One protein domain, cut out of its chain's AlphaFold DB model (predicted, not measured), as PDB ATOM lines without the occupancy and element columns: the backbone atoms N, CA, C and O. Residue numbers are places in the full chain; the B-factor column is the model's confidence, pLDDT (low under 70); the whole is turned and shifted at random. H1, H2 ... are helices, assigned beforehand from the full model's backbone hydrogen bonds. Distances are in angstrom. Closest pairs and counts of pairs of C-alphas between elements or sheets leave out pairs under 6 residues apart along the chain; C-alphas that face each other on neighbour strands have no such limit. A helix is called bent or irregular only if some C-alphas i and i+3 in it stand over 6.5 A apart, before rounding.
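AT A GLANCE: This is residues 2 to 114 of the 114 residues of an uncharacterized protein of Capnocytophaga cynodegmi (UniProt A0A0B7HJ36). One long helix, H1, makes the spine, with H3 and H4 end to end along it, H3 on its later part and H4 on its earlier part. H7 meets the beginning of H1 in a narrow V, H6 folds back on H7's first turns, and H2 lies at the far end of H1. The printed part has 113 residues with seven named helices, H1 to H7 in chain order, and no named strand; the class is all helix. It is elongated, 48 by 31 by 21 A, and only just loose, close to compact, with a radius of gyration of the C-alphas of 16.3 A.

HOW THE PARTS SIT: H1, residues 2 to 24, touches H4, residues 60 to 73, with residues 5 to 15 alone, at a shallow tilt of 25 degrees, opposite ways; the closest C-alphas, Ile 5 and Ile 69, are 5.9 A apart. With residues 16 to 24 alone H1 touches H3, residues 44 to 58, at a steep tilt of 44 degrees; the closest C-alphas, Lys 20 and Ile 52, are 7.0 A apart. H3 and H4 only just touch, only at the corner, with 3 pairs of C-alphas within 8 A. H7, residues 96 to 113, touches H1 at a shallow tilt of 26 degrees, the closest C-alphas being Ala 4 and Ile 109, 5.7 A. H6, residues 86 to 91, forms a hairpin with H7. H5, residues 80 to 83, touches H4. H2, residues 28 to 33, is close to H3 but not clearly touching. Every O i to N i+4 pair is within hydrogen-bond range in H1, H6 and H7, but 1 of 2 in H2, 9 of 11 in H3 and 9 of 10 in H4; H5 is too short for such a pair.

IN THESE COORDINATES: H1 is 32.3 A long from C-alpha 2 at (-25.790, -25.004, 28.704); H7, 25.8 A, ends at C-alpha 113, (-18.214, -26.949, 34.058). H3 is 21.6 A and irregular, C-alphas 45 and 48 being 7.1 A apart; H4 is 20.3 A.

THE WHOLE: The farthest C-alphas, Trp 29 and Asn 114, are 49.0 A apart. The printed part has no cut and no long link. Residues 36 to 45 are under pLDDT 70.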
ATOM      1  N   ASN A   2     -24.310 -25.051  28.680       83.62
ATOM      2  CA  ASN A   2     -25.790 -25.004  28.704       83.62
ATOM      3  C   ASN A   2     -26.413 -25.740  29.900       83.62
ATOM      4  O   ASN A   2     -27.299 -25.207  30.551       83.62
ATOM      5  N   LYS A   3     -25.882 -26.915  30.259       89.81
ATOM      6  CA  LYS A   3     -26.337 -27.669  31.436       89.81
ATOM      7  C   LYS A   3     -26.114 -26.916  32.760       89.81
ATOM      8  O   LYS A   3     -26.953 -27.012  33.644       89.81
ATOM      9  N   ALA A   4     -25.033 -26.139  32.887       91.19
ATOM     10  CA  ALA A   4     -24.786 -25.309  34.071       91.19
ATOM     11  C   ALA A   4     -25.786 -24.144  34.149       91.19
ATOM     12  O   ALA A   4     -26.353 -23.904  35.208       91.19
ATOM     13  N   ILE A   5     -26.076 -23.494  33.014       92.31
ATOM     14  CA  ILE A   5     -27.122 -22.464  32.930       92.31
ATOM     15  C   ILE A   5     -28.481 -23.050  33.333       92.31
ATOM     16  O   ILE A   5     -29.165 -22.455  34.157       92.31
ATOM     17  N   SER A   6     -28.848 -24.229  32.820       94.31
ATOM     18  CA  SER A   6     -30.114 -24.884  33.173       94.31
ATOM     19  C   SER A   6     -30.208 -25.228  34.662       94.31
ATOM     20  O   SER A   6     -31.270 -25.065  35.251       94.31
ATOM     21  N   LEU A   7     -29.108 -25.667  35.287       94.31
ATOM     22  CA  LEU A   7     -29.069 -25.914  36.732       94.31
ATOM     23  C   LEU A   7     -29.267 -24.622  37.532       94.31
ATOM     24  O   LEU A   7     -30.041 -24.614  38.485       94.31
ATOM     25  N   ILE A   8     -28.604 -23.535  37.128       94.69
ATOM     26  CA  ILE A   8     -28.756 -22.232  37.782       94.69
ATOM     27  C   ILE A   8     -30.185 -21.705  37.628       94.69
ATOM     28  O   ILE A   8     -30.788 -21.297  38.615       94.69
ATOM     29  N   GLN A   9     -30.752 -21.772  36.424       95.75
ATOM     30  CA  GLN A   9     -32.131 -21.353  36.166       95.75
ATOM     31  C   GLN A   9     -33.132 -22.153  37.004       95.75
ATOM     32  O   GLN A   9     -33.970 -21.557  37.670       95.75
ATOM     33  N   ALA A  10     -32.989 -23.480  37.061       95.75
ATOM     34  CA  ALA A  10     -33.855 -24.320  37.885       95.75
ATOM     35  C   ALA A  10     -33.774 -23.953  39.378       95.75
ATOM     36  O   ALA A  10     -34.792 -23.931  40.067       95.75
ATOM     37  N   GLN A  11     -32.578 -23.627  39.879       95.00
ATOM     38  CA  GLN A  11     -32.411 -23.182  41.261       95.00
ATOM     39  C   GLN A  11     -33.068 -21.819  41.507       95.00
ATOM     40  O   GLN A  11     -33.734 -21.635  42.526       95.00
ATOM     41  N   MET A  12     -32.925 -20.878  40.572       95.62
ATOM     42  CA  MET A  12     -33.595 -19.577  40.640       95.62
ATOM     43  C   MET A  12     -35.123 -19.735  40.637       95.62
ATOM     44  O   MET A  12     -35.790 -19.115  41.463       95.62
ATOM     45  N   ASP A  13     -35.672 -20.626  39.806       95.75
ATOM     46  CA  ASP A  13     -37.111 -20.919  39.765       95.75
ATOM     47  C   ASP A  13     -37.624 -21.487  41.099       95.75
ATOM     48  O   ASP A  13     -38.700 -21.110  41.571       95.75
ATOM     49  N   ILE A  14     -36.847 -22.367  41.746       95.06
ATOM     50  CA  ILE A  14     -37.161 -22.885  43.088       95.06
ATOM     51  C   ILE A  14     -37.186 -21.740  44.104       95.06
ATOM     52  O   ILE A  14     -38.146 -21.620  44.865       95.06
ATOM     53  N   MET A  15     -36.174 -20.868  44.092       94.62
ATOM     54  CA  MET A  15     -36.095 -19.721  45.002       94.62
ATOM     55  C   MET A  15     -37.284 -18.766  44.828       94.62
ATOM     56  O   MET A  15     -37.892 -18.354  45.819       94.62
ATOM     57  N   GLU A  16     -37.653 -18.449  43.585       94.31
ATOM     58  CA  GLU A  16     -38.832 -17.633  43.288       94.31
ATOM     59  C   GLU A  16     -40.118 -18.292  43.785       94.31
ATOM     60  O   GLU A  16     -40.957 -17.630  44.399       94.31
ATOM     61  N   LYS A  17     -40.278 -19.598  43.546       94.81
ATOM     62  CA  LYS A  17     -41.460 -20.353  43.969       94.81
ATOM     63  C   LYS A  17     -41.580 -20.403  45.488       94.81
ATOM     64  O   LYS A  17     -42.671 -20.194  46.016       94.81
ATOM     65  N   ASP A  18     -40.480 -20.626  46.195       93.31
ATOM     66  CA  ASP A  18     -40.452 -20.632  47.656       93.31
ATOM     67  C   ASP A  18     -40.787 -19.259  48.232       93.31
ATOM     68  O   ASP A  18     -41.558 -19.156  49.190       93.31
ATOM     69  N   PHE A  19     -40.249 -18.192  47.640       93.38
ATOM     70  CA  PHE A  19     -40.589 -16.832  48.037       93.38
ATOM     71  C   PHE A  19     -42.065 -16.521  47.765       93.38
ATOM     72  O   PHE A  19     -42.766 -16.038  48.656       93.38
ATOM     73  N   LYS A  20     -42.571 -16.889  46.583       92.75
ATOM     74  CA  LYS A  20     -43.981 -16.745  46.213       92.75
ATOM     75  C   LYS A  20     -44.903 -17.471  47.199       92.75
ATOM     76  O   LYS A  20     -45.841 -16.876  47.716       92.75
ATOM     77  N   ASN A  21     -44.579 -18.714  47.547       93.38
ATOM     78  CA  ASN A  21     -45.333 -19.499  48.526       93.38
ATOM     79  C   ASN A  21     -45.332 -18.863  49.923       93.38
ATOM     80  O   ASN A  21     -46.312 -19.001  50.656       93.38
ATOM     81  N   LYS A  22     -44.244 -18.187  50.318       91.19
ATOM     82  CA  LYS A  22     -44.193 -17.444  51.585       91.19
ATOM     83  C   LYS A  22     -45.126 -16.243  51.543       91.19
ATOM     84  O   LYS A  22     -45.962 -16.126  52.430       91.19
ATOM     85  N   ILE A  23     -45.033 -15.395  50.518       90.50
ATOM     86  CA  ILE A  23     -45.875 -14.191  50.421       90.50
ATOM     87  C   ILE A  23     -47.354 -14.519  50.188       90.50
ATOM     88  O   ILE A  23     -48.215 -13.763  50.624       90.50
ATOM     89  N   ASP A  24     -47.672 -15.650  49.554       88.69
ATOM     90  CA  ASP A  24     -49.054 -16.086  49.337       88.69
ATOM     91  C   ASP A  24     -49.772 -16.466  50.638       88.69
ATOM     92  O   ASP A  24     -50.993 -16.352  50.710       88.69
ATOM     93  N   LYS A  25     -49.021 -16.860  51.673       90.50
ATOM     94  CA  LYS A  25     -49.550 -17.180  53.007       90.50
ATOM     95  C   LYS A  25     -49.703 -15.955  53.911       90.50
ATOM     96  O   LYS A  25     -50.291 -16.072  54.983       90.50
ATOM     97  N   ILE A  26     -49.164 -14.802  53.513       87.50
ATOM     98  CA  ILE A  26     -49.178 -13.586  54.326       87.50
ATOM     99  C   ILE A  26     -50.468 -12.800  54.032       87.50
ATOM    100  O   ILE A  26     -50.742 -12.483  52.872       87.50
ATOM    101  N   PRO A  27     -51.260 -12.441  55.060       86.50
ATOM    102  CA  PRO A  27     -52.417 -11.569  54.894       86.50
ATOM    103  C   PRO A  27     -52.049 -10.210  54.286       86.50
ATOM    104  O   PRO A  27     -51.005  -9.632  54.592       86.50
ATOM    105  N   TYR A  28     -52.949  -9.639  53.483       81.06
ATOM    106  CA  TYR A  28     -52.691  -8.393  52.751       81.06
ATOM    107  C   TYR A  28     -52.247  -7.214  53.632       81.06
ATOM    108  O   TYR A  28     -51.331  -6.474  53.274       81.06
ATOM    109  N   TRP A  29     -52.851  -7.055  54.810       82.44
ATOM    110  CA  TRP A  29     -52.495  -5.974  55.730       82.44
ATOM    111  C   TRP A  29     -51.037  -6.063  56.213       82.44
ATOM    112  O   TRP A  29     -50.403  -5.030  56.410       82.44
ATOM    113  N   GLN A  30     -50.479  -7.275  56.336       84.25
ATOM    114  CA  GLN A  30     -49.058  -7.470  56.636       84.25
ATOM    115  C   GLN A  30     -48.199  -7.188  55.406       84.25
ATOM    116  O   GLN A  30     -47.176  -6.522  55.529       84.25
ATOM    117  N   LEU A  31     -48.625  -7.621  54.213       80.69
ATOM    118  CA  LEU A  31     -47.916  -7.345  52.954       80.69
ATOM    119  C   LEU A  31     -47.693  -5.843  52.726       80.69
ATOM    120  O   LEU A  31     -46.601  -5.449  52.322       80.69
ATOM    121  N   LYS A  32     -48.682  -5.001  53.058       76.44
ATOM    122  CA  LYS A  32     -48.553  -3.535  52.996       76.44
ATOM    123  C   LYS A  32     -47.395  -2.989  53.828       76.44
ATOM    124  O   LYS A  32     -46.776  -2.020  53.412       76.44
ATOM    125  N   SER A  33     -47.089  -3.600  54.973       79.94
ATOM    126  CA  SER A  33     -46.012  -3.125  55.856       79.94
ATOM    127  C   SER A  33     -44.608  -3.323  55.272       79.94
ATOM    128  O   SER A  33     -43.679  -2.624  55.664       79.94
ATOM    129  N   PHE A  34     -44.450  -4.234  54.306       74.81
ATOM    130  CA  PHE A  34     -43.176  -4.477  53.624       74.81
ATOM    131  C   PHE A  34     -42.888  -3.482  52.491       74.81
ATOM    132  O   PHE A  34     -41.788  -3.491  51.941       74.81
ATOM    133  N   VAL A  35     -43.855  -2.638  52.126       72.12
ATOM    134  CA  VAL A  35     -43.729  -1.660  51.043       72.12
ATOM    135  C   VAL A  35     -43.638  -0.262  51.645       72.12
ATOM    136  O   VAL A  35     -44.425   0.107  52.516       72.12
ATOM    137  N   LYS A  36     -42.660   0.532  51.199       67.62
ATOM    138  CA  LYS A  36     -42.512   1.910  51.678       67.62
ATOM    139  C   LYS A  36     -43.716   2.739  51.240       67.62
ATOM    140  O   LYS A  36     -44.198   2.607  50.121       67.62
ATOM    141  N   HIS A  37     -44.142   3.673  52.088       59.84
ATOM    142  CA  HIS A  37     -45.232   4.600  51.768       59.84
ATOM    143  C   HIS A  37     -44.966   5.472  50.520       59.84
ATOM    144  O   HIS A  37     -45.900   6.031  49.961       59.84
ATOM    145  N   SER A  38     -43.727   5.584  50.035       60.69
ATOM    146  CA  SER A  38     -43.427   6.236  48.750       60.69
ATOM    147  C   SER A  38     -43.956   5.470  47.532       60.69
ATOM    148  O   SER A  38     -44.152   6.066  46.478       60.69
ATOM    149  N   ASP A  39     -44.223   4.172  47.680       60.31
ATOM    150  CA  ASP A  39     -44.559   3.258  46.585       60.31
ATOM    151  C   ASP A  39     -46.087   3.002  46.523       60.31
ATOM    152  O   ASP A  39     -46.560   2.027  45.942       60.31
ATOM    153  N   LEU A  40     -46.885   3.895  47.131       54.94
ATOM    154  CA  LEU A  40     -48.345   3.794  47.322       54.94
ATOM    155  C   LEU A  40     -49.186   3.779  46.030       54.94
ATOM    156  O   LEU A  40     -50.397   3.573  46.111       54.94
ATOM    157  N   SER A  41     -48.587   3.978  44.853       57.44
ATOM    158  CA  SER A  41     -49.284   3.862  43.560       57.44
ATOM    159  C   SER A  41     -49.499   2.413  43.104       57.44
ATOM    160  O   SER A  41     -50.168   2.177  42.098       57.44
ATOM    161  N   ILE A  42     -48.956   1.433  43.832       58.53
ATOM    162  CA  ILE A  42     -49.117   0.007  43.543       58.53
ATOM    163  C   ILE A  42     -50.552  -0.416  43.911       58.53
ATOM    164  O   ILE A  42     -50.948  -0.361  45.076       58.53
ATOM    165  N   PHE A  43     -51.348  -0.853  42.928       59.44
ATOM    166  CA  PHE A  43     -52.651  -1.484  43.176       59.44
ATOM    167  C   PHE A  43     -52.467  -2.769  43.999       59.44
ATOM    168  O   PHE A  43     -51.459  -3.454  43.866       59.44
ATOM    169  N   GLU A  44     -53.455  -3.161  44.812       57.78
ATOM    170  CA  GLU A  44     -53.432  -4.399  45.621       57.78
ATOM    171  C   GLU A  44     -52.960  -5.642  44.835       57.78
ATOM    172  O   GLU A  44     -52.166  -6.440  45.340       57.78
ATOM    173  N   LYS A  45     -53.360  -5.744  43.561       61.62
ATOM    174  CA  LYS A  45     -52.982  -6.821  42.632       61.62
ATOM    175  C   LYS A  45     -51.479  -6.875  42.311       61.62
ATOM    176  O   LYS A  45     -50.966  -7.943  41.979       61.62
ATOM    177  N   ASP A  46     -50.770  -5.764  42.459       75.69
ATOM    178  CA  ASP A  46     -49.373  -5.603  42.057       75.69
ATOM    179  C   ASP A  46     -48.382  -5.693  43.232       75.69
ATOM    180  O   ASP A  46     -47.180  -5.807  42.997       75.69
ATOM    181  N   TYR A  47     -48.846  -5.754  44.491       78.25
ATOM    182  CA  TYR A  47     -47.965  -5.868  45.670       78.25
ATOM    183  C   TYR A  47     -47.113  -7.137  45.645       78.25
ATOM    184  O   TYR A  47     -45.908  -7.094  45.880       78.25
ATOM    185  N   LYS A  48     -47.719  -8.286  45.327       83.06
ATOM    186  CA  LYS A  48     -46.982  -9.557  45.255       83.06
ATOM    187  C   LYS A  48     -45.947  -9.539  44.134       83.06
ATOM    188  O   LYS A  48     -44.844 -10.042  44.318       83.06
ATOM    189  N   LYS A  49     -46.285  -8.924  42.997       85.50
ATOM    190  CA  LYS A  49     -45.361  -8.753  41.872       85.50
ATOM    191  C   LYS A  49     -44.192  -7.853  42.266       85.50
ATOM    192  O   LYS A  49     -43.052  -8.232  42.033       85.50
ATOM    193  N   TYR A  50     -44.465  -6.730  42.928       86.06
ATOM    194  CA  TYR A  50     -43.429  -5.848  43.464       86.06
ATOM    195  C   TYR A  50     -42.503  -6.582  44.437       86.06
ATOM    196  O   TYR A  50     -41.289  -6.497  44.299       86.06
ATOM    197  N   LEU A  51     -43.048  -7.351  45.384       87.69
ATOM    198  CA  LEU A  51     -42.237  -8.104  46.344       87.69
ATOM    199  C   LEU A  51     -41.362  -9.154  45.660       87.69
ATOM    200  O   LEU A  51     -40.211  -9.319  46.050       87.69
ATOM    201  N   ILE A  52     -41.888  -9.844  44.645       90.62
ATOM    202  CA  ILE A  52     -41.116 -10.792  43.837       90.62
ATOM    203  C   ILE A  52     -39.985 -10.064  43.101       90.62
ATOM    204  O   ILE A  52     -38.843 -10.499  43.185       90.62
ATOM    205  N   GLU A  53     -40.257  -8.946  42.429       90.06
ATOM    206  CA  GLU A  53     -39.219  -8.173  41.734       90.06
ATOM    207  C   GLU A  53     -38.175  -7.607  42.703       90.06
ATOM    208  O   GLU A  53     -36.972  -7.677  42.448       90.06
ATOM    209  N   ASN A  54     -38.605  -7.106  43.860       90.50
ATOM    210  CA  ASN A  54     -37.701  -6.643  44.900       90.50
ATOM    211  C   ASN A  54     -36.835  -7.793  45.431       90.50
ATOM    212  O   ASN A  54     -35.626  -7.625  45.557       90.50
ATOM    213  N   PHE A  55     -37.412  -8.973  45.674       92.50
ATOM    214  CA  PHE A  55     -36.658 -10.177  46.036       92.50
ATOM    215  C   PHE A  55     -35.609 -10.509  44.975       92.50
ATOM    216  O   PHE A  55     -34.432 -10.631  45.308       92.50
ATOM    217  N   LYS A  56     -35.997 -10.552  43.693       93.00
ATOM    218  CA  LYS A  56     -35.063 -10.807  42.592       93.00
ATOM    219  C   LYS A  56     -33.915  -9.810  42.578       93.00
ATOM    220  O   LYS A  56     -32.817 -10.205  42.223       93.00
ATOM    221  N   ASN A  57     -34.143  -8.550  42.947       90.62
ATOM    222  CA  ASN A  57     -33.132  -7.489  42.909       90.62
ATOM    223  C   ASN A  57     -32.291  -7.358  44.188       90.62
ATOM    224  O   ASN A  57     -31.219  -6.763  44.140       90.62
ATOM    225  N   THR A  58     -32.753  -7.897  45.317       89.94
ATOM    226  CA  THR A  58     -32.118  -7.685  46.631       89.94
ATOM    227  C   THR A  58     -31.589  -8.959  47.277       89.94
ATOM    228  O   THR A  58     -30.664  -8.878  48.089       89.94
ATOM    229  N   ASP A  59     -32.129 -10.131  46.931       93.44
ATOM    230  CA  ASP A  59     -31.623 -11.394  47.456       93.44
ATOM    231  C   ASP A  59     -30.220 -11.664  46.911       93.44
ATOM    232  O   ASP A  59     -29.984 -11.739  45.704       93.44
ATOM    233  N   PHE A  60     -29.276 -11.795  47.840       92.25
ATOM    234  CA  PHE A  60     -27.857 -11.945  47.539       92.25
ATOM    235  C   PHE A  60     -27.577 -13.152  46.640       92.25
ATOM    236  O   PHE A  60     -26.834 -13.033  45.666       92.25
ATOM    237  N   LEU A  61     -28.158 -14.309  46.970       93.81
ATOM    238  CA  LEU A  61     -27.885 -15.535  46.234       93.81
ATOM    239  C   LEU A  61     -28.511 -15.442  44.844       93.81
ATOM    240  O   LEU A  61     -27.855 -15.756  43.855       93.81
ATOM    241  N   TYR A  62     -29.738 -14.930  44.757       95.50
ATOM    242  CA  TYR A  62     -30.416 -14.722  43.485       95.50
ATOM    243  C   TYR A  62     -29.624 -13.787  42.555       95.50
ATOM    244  O   TYR A  62     -29.465 -14.076  41.366       95.50
ATOM    245  N   GLN A  63     -29.086 -12.686  43.089       95.25
ATOM    246  CA  GLN A  63     -28.251 -11.752  42.331       95.25
ATOM    247  C   GLN A  63     -26.961 -12.403  41.824       95.25
ATOM    248  O   GLN A  63     -26.659 -12.280  40.638       95.25
ATOM    249  N   ILE A  64     -26.253 -13.158  42.671       95.00
ATOM    250  CA  ILE A  64     -25.060 -13.907  42.247       95.00
ATOM    251  C   ILE A  64     -25.391 -14.870  41.107       95.00
ATOM    252  O   ILE A  64     -24.695 -14.886  40.098       95.00
ATOM    253  N   LEU A  65     -26.474 -15.639  41.230       96.00
ATOM    254  CA  LEU A  65     -26.877 -16.599  40.201       96.00
ATOM    255  C   LEU A  65     -27.204 -15.914  38.868       96.00
ATOM    256  O   LEU A  65     -26.835 -16.409  37.799       96.00
ATOM    257  N   LYS A  66     -27.862 -14.751  38.922       95.50
ATOM    258  CA  LYS A  66     -28.160 -13.938  37.739       95.50
ATOM    259  C   LYS A  66     -26.882 -13.465  37.042       95.50
ATOM    260  O   LYS A  66     -26.809 -13.516  35.813       95.50
ATOM    261  N   GLU A  67     -25.885 -13.026  37.805       95.00
ATOM    262  CA  GLU A  67     -24.576 -12.635  37.274       95.00
ATOM    263  C   GLU A  67     -23.805 -13.837  36.714       95.00
ATOM    264  O   GLU A  67     -23.263 -13.755  35.614       95.00
ATOM    265  N   ASP A  68     -23.828 -14.976  37.402       94.69
ATOM    266  CA  ASP A  68     -23.144 -16.199  36.977       94.69
ATOM    267  C   ASP A  68     -23.683 -16.732  35.644       94.69
ATOM    268  O   ASP A  68     -22.907 -17.183  34.800       94.69
ATOM    269  N   ILE A  69     -24.988 -16.601  35.372       94.31
ATOM    270  CA  ILE A  69     -25.540 -16.892  34.038       94.31
ATOM    271  C   ILE A  69     -24.869 -16.028  32.958       94.31
ATOM    272  O   ILE A  69     -24.573 -16.535  31.873       94.31
ATOM    273  N   LEU A  70     -24.649 -14.734  33.215       93.50
ATOM    274  CA  LEU A  70     -23.991 -13.834  32.260       93.50
ATOM    275  C   LEU A  70     -22.523 -14.223  32.060       93.50
ATOM    276  O   LEU A  70     -22.050 -14.247  30.926       93.50
ATOM    277  N   ILE A  71     -21.829 -14.593  33.140       93.19
ATOM    278  CA  ILE A  71     -20.438 -15.063  33.101       93.19
ATOM    279  C   ILE A  71     -20.315 -16.320  32.227       93.19
ATOM    280  O   ILE A  71     -19.470 -16.357  31.331       93.19
ATOM    281  N   ILE A  72     -21.206 -17.305  32.407       91.19
ATOM    282  CA  ILE A  72     -21.207 -18.530  31.589       91.19
ATOM    283  C   ILE A  72     -21.525 -18.213  30.125       91.19
ATOM    284  O   ILE A  72     -20.897 -18.774  29.228       91.19
ATOM    285  N   LYS A  73     -22.480 -17.310  29.859       90.69
ATOM    286  CA  LYS A  73     -22.808 -16.868  28.489       90.69
ATOM    287  C   LYS A  73     -21.634 -16.170  27.799       90.69
ATOM    288  O   LYS A  73     -21.508 -16.276  26.585       90.69
ATOM    289  N   ASN A  74     -20.761 -15.524  28.569       90.75
ATOM    290  CA  ASN A  74     -19.522 -14.911  28.093       90.75
ATOM    291  C   ASN A  74     -18.337 -15.902  28.039       90.75
ATOM    292  O   ASN A  74     -17.192 -15.475  27.919       90.75
ATOM    293  N   ASN A  75     -18.595 -17.215  28.112       85.12
ATOM    294  CA  ASN A  75     -17.604 -18.300  28.068       85.12
ATOM    295  C   ASN A  75     -16.571 -18.298  29.212       85.12
ATOM    296  O   ASN A  75     -15.526 -18.937  29.090       85.12
ATOM    297  N   SER A  76     -16.861 -17.637  30.337       84.81
ATOM    298  CA  SER A  76     -16.031 -17.726  31.541       84.81
ATOM    299  C   SER A  76     -16.567 -18.788  32.508       84.81
ATOM    300  O   SER A  76     -17.769 -19.046  32.588       84.81
ATOM    301  N   LYS A  77     -15.650 -19.424  33.244       84.19
ATOM    302  CA  LYS A  77     -15.952 -20.398  34.309       84.19
ATOM    303  C   LYS A  77     -15.748 -19.817  35.714       84.19
ATOM    304  O   LYS A  77     -15.957 -20.523  36.698       84.19
ATOM    305  N   GLU A  78     -15.346 -18.551  35.818       88.62
ATOM    306  CA  GLU A  78     -15.098 -17.863  37.088       88.62
ATOM    307  C   GLU A  78     -16.411 -17.379  37.705       88.62
ATOM    308  O   GLU A  78     -16.751 -16.199  37.668       88.62
ATOM    309  N   LEU A  79     -17.187 -18.324  38.234       91.06
ATOM    310  CA  LEU A  79     -18.473 -18.020  38.848       91.06
ATOM    311  C   LEU A  79     -18.292 -17.420  40.240       91.06
ATOM    312  O   LEU A  79     -17.548 -17.943  41.073       91.06
ATOM    313  N   LYS A  80     -19.046 -16.362  40.525       92.38
ATOM    314  CA  LYS A  80     -19.064 -15.696  41.827       92.38
ATOM    315  C   LYS A  80     -19.587 -16.621  42.916       92.38
ATOM    316  O   LYS A  80     -19.090 -16.545  44.041       92.38
ATOM    317  N   ILE A  81     -20.505 -17.542  42.604       92.69
ATOM    318  CA  ILE A  81     -21.016 -18.501  43.590       92.69
ATOM    319  C   ILE A  81     -19.918 -19.384  44.202       92.69
ATOM    320  O   ILE A  81     -20.035 -19.803  45.351       92.69
ATOM    321  N   PHE A  82     -18.806 -19.610  43.496       92.75
ATOM    322  CA  PHE A  82     -17.680 -20.396  44.015       92.75
ATOM    323  C   PHE A  82     -16.873 -19.679  45.098       92.75
ATOM    324  O   PHE A  82     -16.100 -20.321  45.804       92.75
ATOM    325  N   SER A  83     -17.053 -18.365  45.246       91.44
ATOM    326  CA  SER A  83     -16.374 -17.554  46.263       91.44
ATOM    327  C   SER A  83     -17.147 -17.446  47.583       91.44
ATOM    328  O   SER A  83     -16.635 -16.883  48.557       91.44
ATOM    329  N   ILE A  84     -18.375 -17.972  47.633       92.00
ATOM    330  CA  ILE A  84     -19.228 -17.914  48.819       92.00
ATOM    331  C   ILE A  84     -18.643 -18.796  49.925       92.00
ATOM    332  O   ILE A  84     -18.230 -19.928  49.687       92.00
ATOM    333  N   LYS A  85     -18.638 -18.266  51.152       91.25
ATOM    334  CA  LYS A  85     -18.182 -18.965  52.359       91.25
ATOM    335  C   LYS A  85     -19.351 -19.243  53.297       91.25
ATOM    336  O   LYS A  85     -20.216 -18.385  53.461       91.25
ATOM    337  N   ASP A  86     -19.301 -20.365  54.003       90.94
ATOM    338  CA  ASP A  86     -20.313 -20.824  54.966       90.94
ATOM    339  C   ASP A  86     -20.623 -19.740  55.999       90.94
ATOM    340  O   ASP A  86     -21.768 -19.322  56.140       90.94
ATOM    341  N   ARG A  87     -19.581 -19.166  56.619       91.44
ATOM    342  CA  ARG A  87     -19.713 -18.099  57.625       91.44
ATOM    343  C   ARG A  87     -20.475 -16.873  57.105       91.44
ATOM    344  O   ARG A  87     -21.148 -16.186  57.869       91.44
ATOM    345  N   PHE A  88     -20.367 -16.570  55.810       92.06
ATOM    346  CA  PHE A  88     -21.131 -15.476  55.210       92.06
ATOM    347  C   PHE A  88     -22.620 -15.828  55.104       92.06
ATOM    348  O   PHE A  88     -23.470 -14.985  55.386       92.06
ATOM    349  N   LEU A  89     -22.941 -17.071  54.738       91.94
ATOM    350  CA  LEU A  89     -24.318 -17.566  54.681       91.94
ATOM    351  C   LEU A  89     -24.944 -17.642  56.082       91.94
ATOM    352  O   LEU A  89     -26.082 -17.209  56.265       91.94
ATOM    353  N   GLU A  90     -24.189 -18.087  57.087       91.75
ATOM    354  CA  GLU A  90     -24.610 -18.063  58.496       91.75
ATOM    355  C   GLU A  90     -24.956 -16.641  58.953       91.75
ATOM    356  O   GLU A  90     -26.033 -16.407  59.498       91.75
ATOM    357  N   ALA A  91     -24.097 -15.658  58.654       91.56
ATOM    358  CA  ALA A  91     -24.346 -14.250  58.977       91.56
ATOM    359  C   ALA A  91     -25.580 -13.670  58.257       91.56
ATOM    360  O   ALA A  91     -26.171 -12.694  58.719       91.56
ATOM    361  N   LYS A  92     -25.992 -14.271  57.135       88.75
ATOM    362  CA  LYS A  92     -27.236 -13.955  56.413       88.75
ATOM    363  C   LYS A  92     -28.455 -14.725  56.941       88.75
ATOM    364  O   LYS A  92     -29.547 -14.548  56.406       88.75
ATOM    365  N   GLY A  93     -28.292 -15.546  57.980       91.06
ATOM    366  CA  GLY A  93     -29.371 -16.286  58.636       91.06
ATOM    367  C   GLY A  93     -29.743 -17.603  57.955       91.06
ATOM    368  O   GLY A  93     -30.861 -18.091  58.135       91.06
ATOM    369  N   TYR A  94     -28.852 -18.178  57.144       90.81
ATOM    370  CA  TYR A  94     -29.073 -19.503  56.565       90.81
ATOM    371  C   TYR A  94     -28.875 -20.585  57.635       90.81
ATOM    372  O   TYR A  94     -27.940 -20.523  58.427       90.81
ATOM    373  N   SER A  95     -29.761 -21.584  57.655       93.12
ATOM    374  CA  SER A  95     -29.588 -22.778  58.490       93.12
ATOM    375  C   SER A  95     -28.506 -23.686  57.910       93.12
ATOM    376  O   SER A  95     -28.311 -23.692  56.695       93.12
ATOM    377  N   SER A  96     -27.875 -24.512  58.747       92.00
ATOM    378  CA  SER A  96     -26.860 -25.484  58.310       92.00
ATOM    379  C   SER A  96     -27.359 -26.362  57.158       92.00
ATOM    380  O   SER A  96     -26.712 -26.435  56.124       92.00
ATOM    381  N   GLU A  97     -28.587 -26.881  57.249       93.94
ATOM    382  CA  GLU A  97     -29.210 -27.662  56.167       93.94
ATOM    383  C   GLU A  97     -29.296 -26.886  54.838       93.94
ATOM    384  O   GLU A  97     -29.076 -27.433  53.757       93.94
ATOM    385  N   LYS A  98     -29.613 -25.585  54.879       90.25
ATOM    386  CA  LYS A  98     -29.649 -24.760  53.663       90.25
ATOM    387  C   LYS A  98     -28.255 -24.484  53.123       90.25
ATOM    388  O   LYS A  98     -28.097 -24.424  51.908       90.25
ATOM    389  N   ILE A  99     -27.277 -24.303  54.005       93.44
ATOM    390  CA  ILE A  99     -25.875 -24.116  53.631       93.44
ATOM    391  C   ILE A  99     -25.369 -25.371  52.911       93.44
ATOM    392  O   ILE A  99     -24.877 -25.260  51.789       93.44
ATOM    393  N   ASP A 100     -25.617 -26.557  53.467       94.31
ATOM    394  CA  ASP A 100     -25.255 -27.839  52.851       94.31
ATOM    395  C   ASP A 100     -25.891 -27.998  51.465       94.31
ATOM    396  O   ASP A 100     -25.233 -28.375  50.494       94.31
ATOM    397  N   ASN A 101     -27.173 -27.648  51.332       93.44
ATOM    398  CA  ASN A 101     -27.866 -27.675  50.046       93.44
ATOM    399  C   ASN A 101     -27.239 -26.726  49.009       93.44
ATOM    400  O   ASN A 101     -27.154 -27.086  47.832       93.44
ATOM    401  N   ILE A 102     -26.771 -25.546  49.427       93.62
ATOM    402  CA  ILE A 102     -26.070 -24.600  48.548       93.62
ATOM    403  C   ILE A 102     -24.727 -25.177  48.096       93.62
ATOM    404  O   ILE A 102     -24.425 -25.122  46.906       93.62
ATOM    405  N   PHE A 103     -23.939 -25.774  48.992       94.62
ATOM    406  CA  PHE A 103     -22.651 -26.363  48.613       94.62
ATOM    407  C   PHE A 103     -22.802 -27.599  47.726       94.62
ATOM    408  O   PHE A 103     -22.127 -27.698  46.702       94.62
ATOM    409  N   ASN A 104     -23.786 -28.455  48.005       95.19
ATOM    410  CA  ASN A 104     -24.152 -29.558  47.114       95.19
ATOM    411  C   ASN A 104     -24.534 -29.061  45.711       95.19
ATOM    412  O   ASN A 104     -24.227 -29.696  44.699       95.19
ATOM    413  N   PHE A 105     -25.224 -27.924  45.629       94.69
ATOM    414  CA  PHE A 105     -25.547 -27.283  44.360       94.69
ATOM    415  C   PHE A 105     -24.300 -26.709  43.663       94.69
ATOM    416  O   PHE A 105     -24.117 -26.930  42.464       94.69
ATOM    417  N   ILE A 106     -23.412 -26.042  44.402       93.81
ATOM    418  CA  ILE A 106     -22.131 -25.532  43.894       93.81
ATOM    419  C   ILE A 106     -21.291 -26.666  43.295       93.81
ATOM    420  O   ILE A 106     -20.787 -26.535  42.178       93.81
ATOM    421  N   ASP A 107     -21.176 -27.795  43.990       94.00
ATOM    422  CA  ASP A 107     -20.379 -28.930  43.527       94.00
ATOM    423  C   ASP A 107     -20.985 -29.590  42.284       94.00
ATOM    424  O   ASP A 107     -20.257 -29.957  41.354       94.00
ATOM    425  N   LYS A 108     -22.322 -29.624  42.177       94.00
ATOM    426  CA  LYS A 108     -23.001 -30.010  40.930       94.00
ATOM    427  C   LYS A 108     -22.626 -29.081  39.777       94.00
ATOM    428  O   LYS A 108     -22.317 -29.581  38.694       94.00
ATOM    429  N   ILE A 109     -22.609 -27.760  39.978       92.56
ATOM    430  CA  ILE A 109     -22.203 -26.819  38.920       92.56
ATOM    431  C   ILE A 109     -20.747 -27.057  38.512       92.56
ATOM    432  O   ILE A 109     -20.476 -27.170  37.315       92.56
ATOM    433  N   LYS A 110     -19.822 -27.181  39.476       91.44
ATOM    434  CA  LYS A 110     -18.403 -27.466  39.194       91.44
ATOM    435  C   LYS A 110     -18.246 -28.723  38.340       91.44
ATOM    436  O   LYS A 110     -17.526 -28.695  37.347       91.44
ATOM    437  N   SER A 111     -18.982 -29.790  38.662       91.50
ATOM    438  CA  SER A 111     -18.913 -31.057  37.918       91.50
ATOM    439  C   SER A 111     -19.347 -30.941  36.451       91.50
ATOM    440  O   SER A 111     -18.908 -31.719  35.616       91.50
ATOM    441  N   VAL A 112     -20.214 -29.974  36.132       90.56
ATOM    442  CA  VAL A 112     -20.757 -29.745  34.783       90.56
ATOM    443  C   VAL A 112     -19.939 -28.718  33.989       90.56
ATOM    444  O   VAL A 112     -20.093 -28.607  32.767       90.56
ATOM    445  N   LEU A 113     -19.118 -27.918  34.674       85.56
ATOM    446  CA  LEU A 113     -18.214 -26.949  34.058       85.56
ATOM    447  C   LEU A 113     -16.808 -27.501  33.817       85.56
ATOM    448  O   LEU A 113     -16.124 -26.956  32.946       85.56
ATOM    449  N   ASN A 114     -16.396 -28.535  34.553       73.38
ATOM    450  CA  ASN A 114     -15.213 -29.340  34.241       73.38
ATOM    451  C   ASN A 114     -15.422 -30.117  32.941       73.38
ATOM    452  O   ASN A 114     -14.512 -30.027  32.088       73.38
TER     453      ASN A 114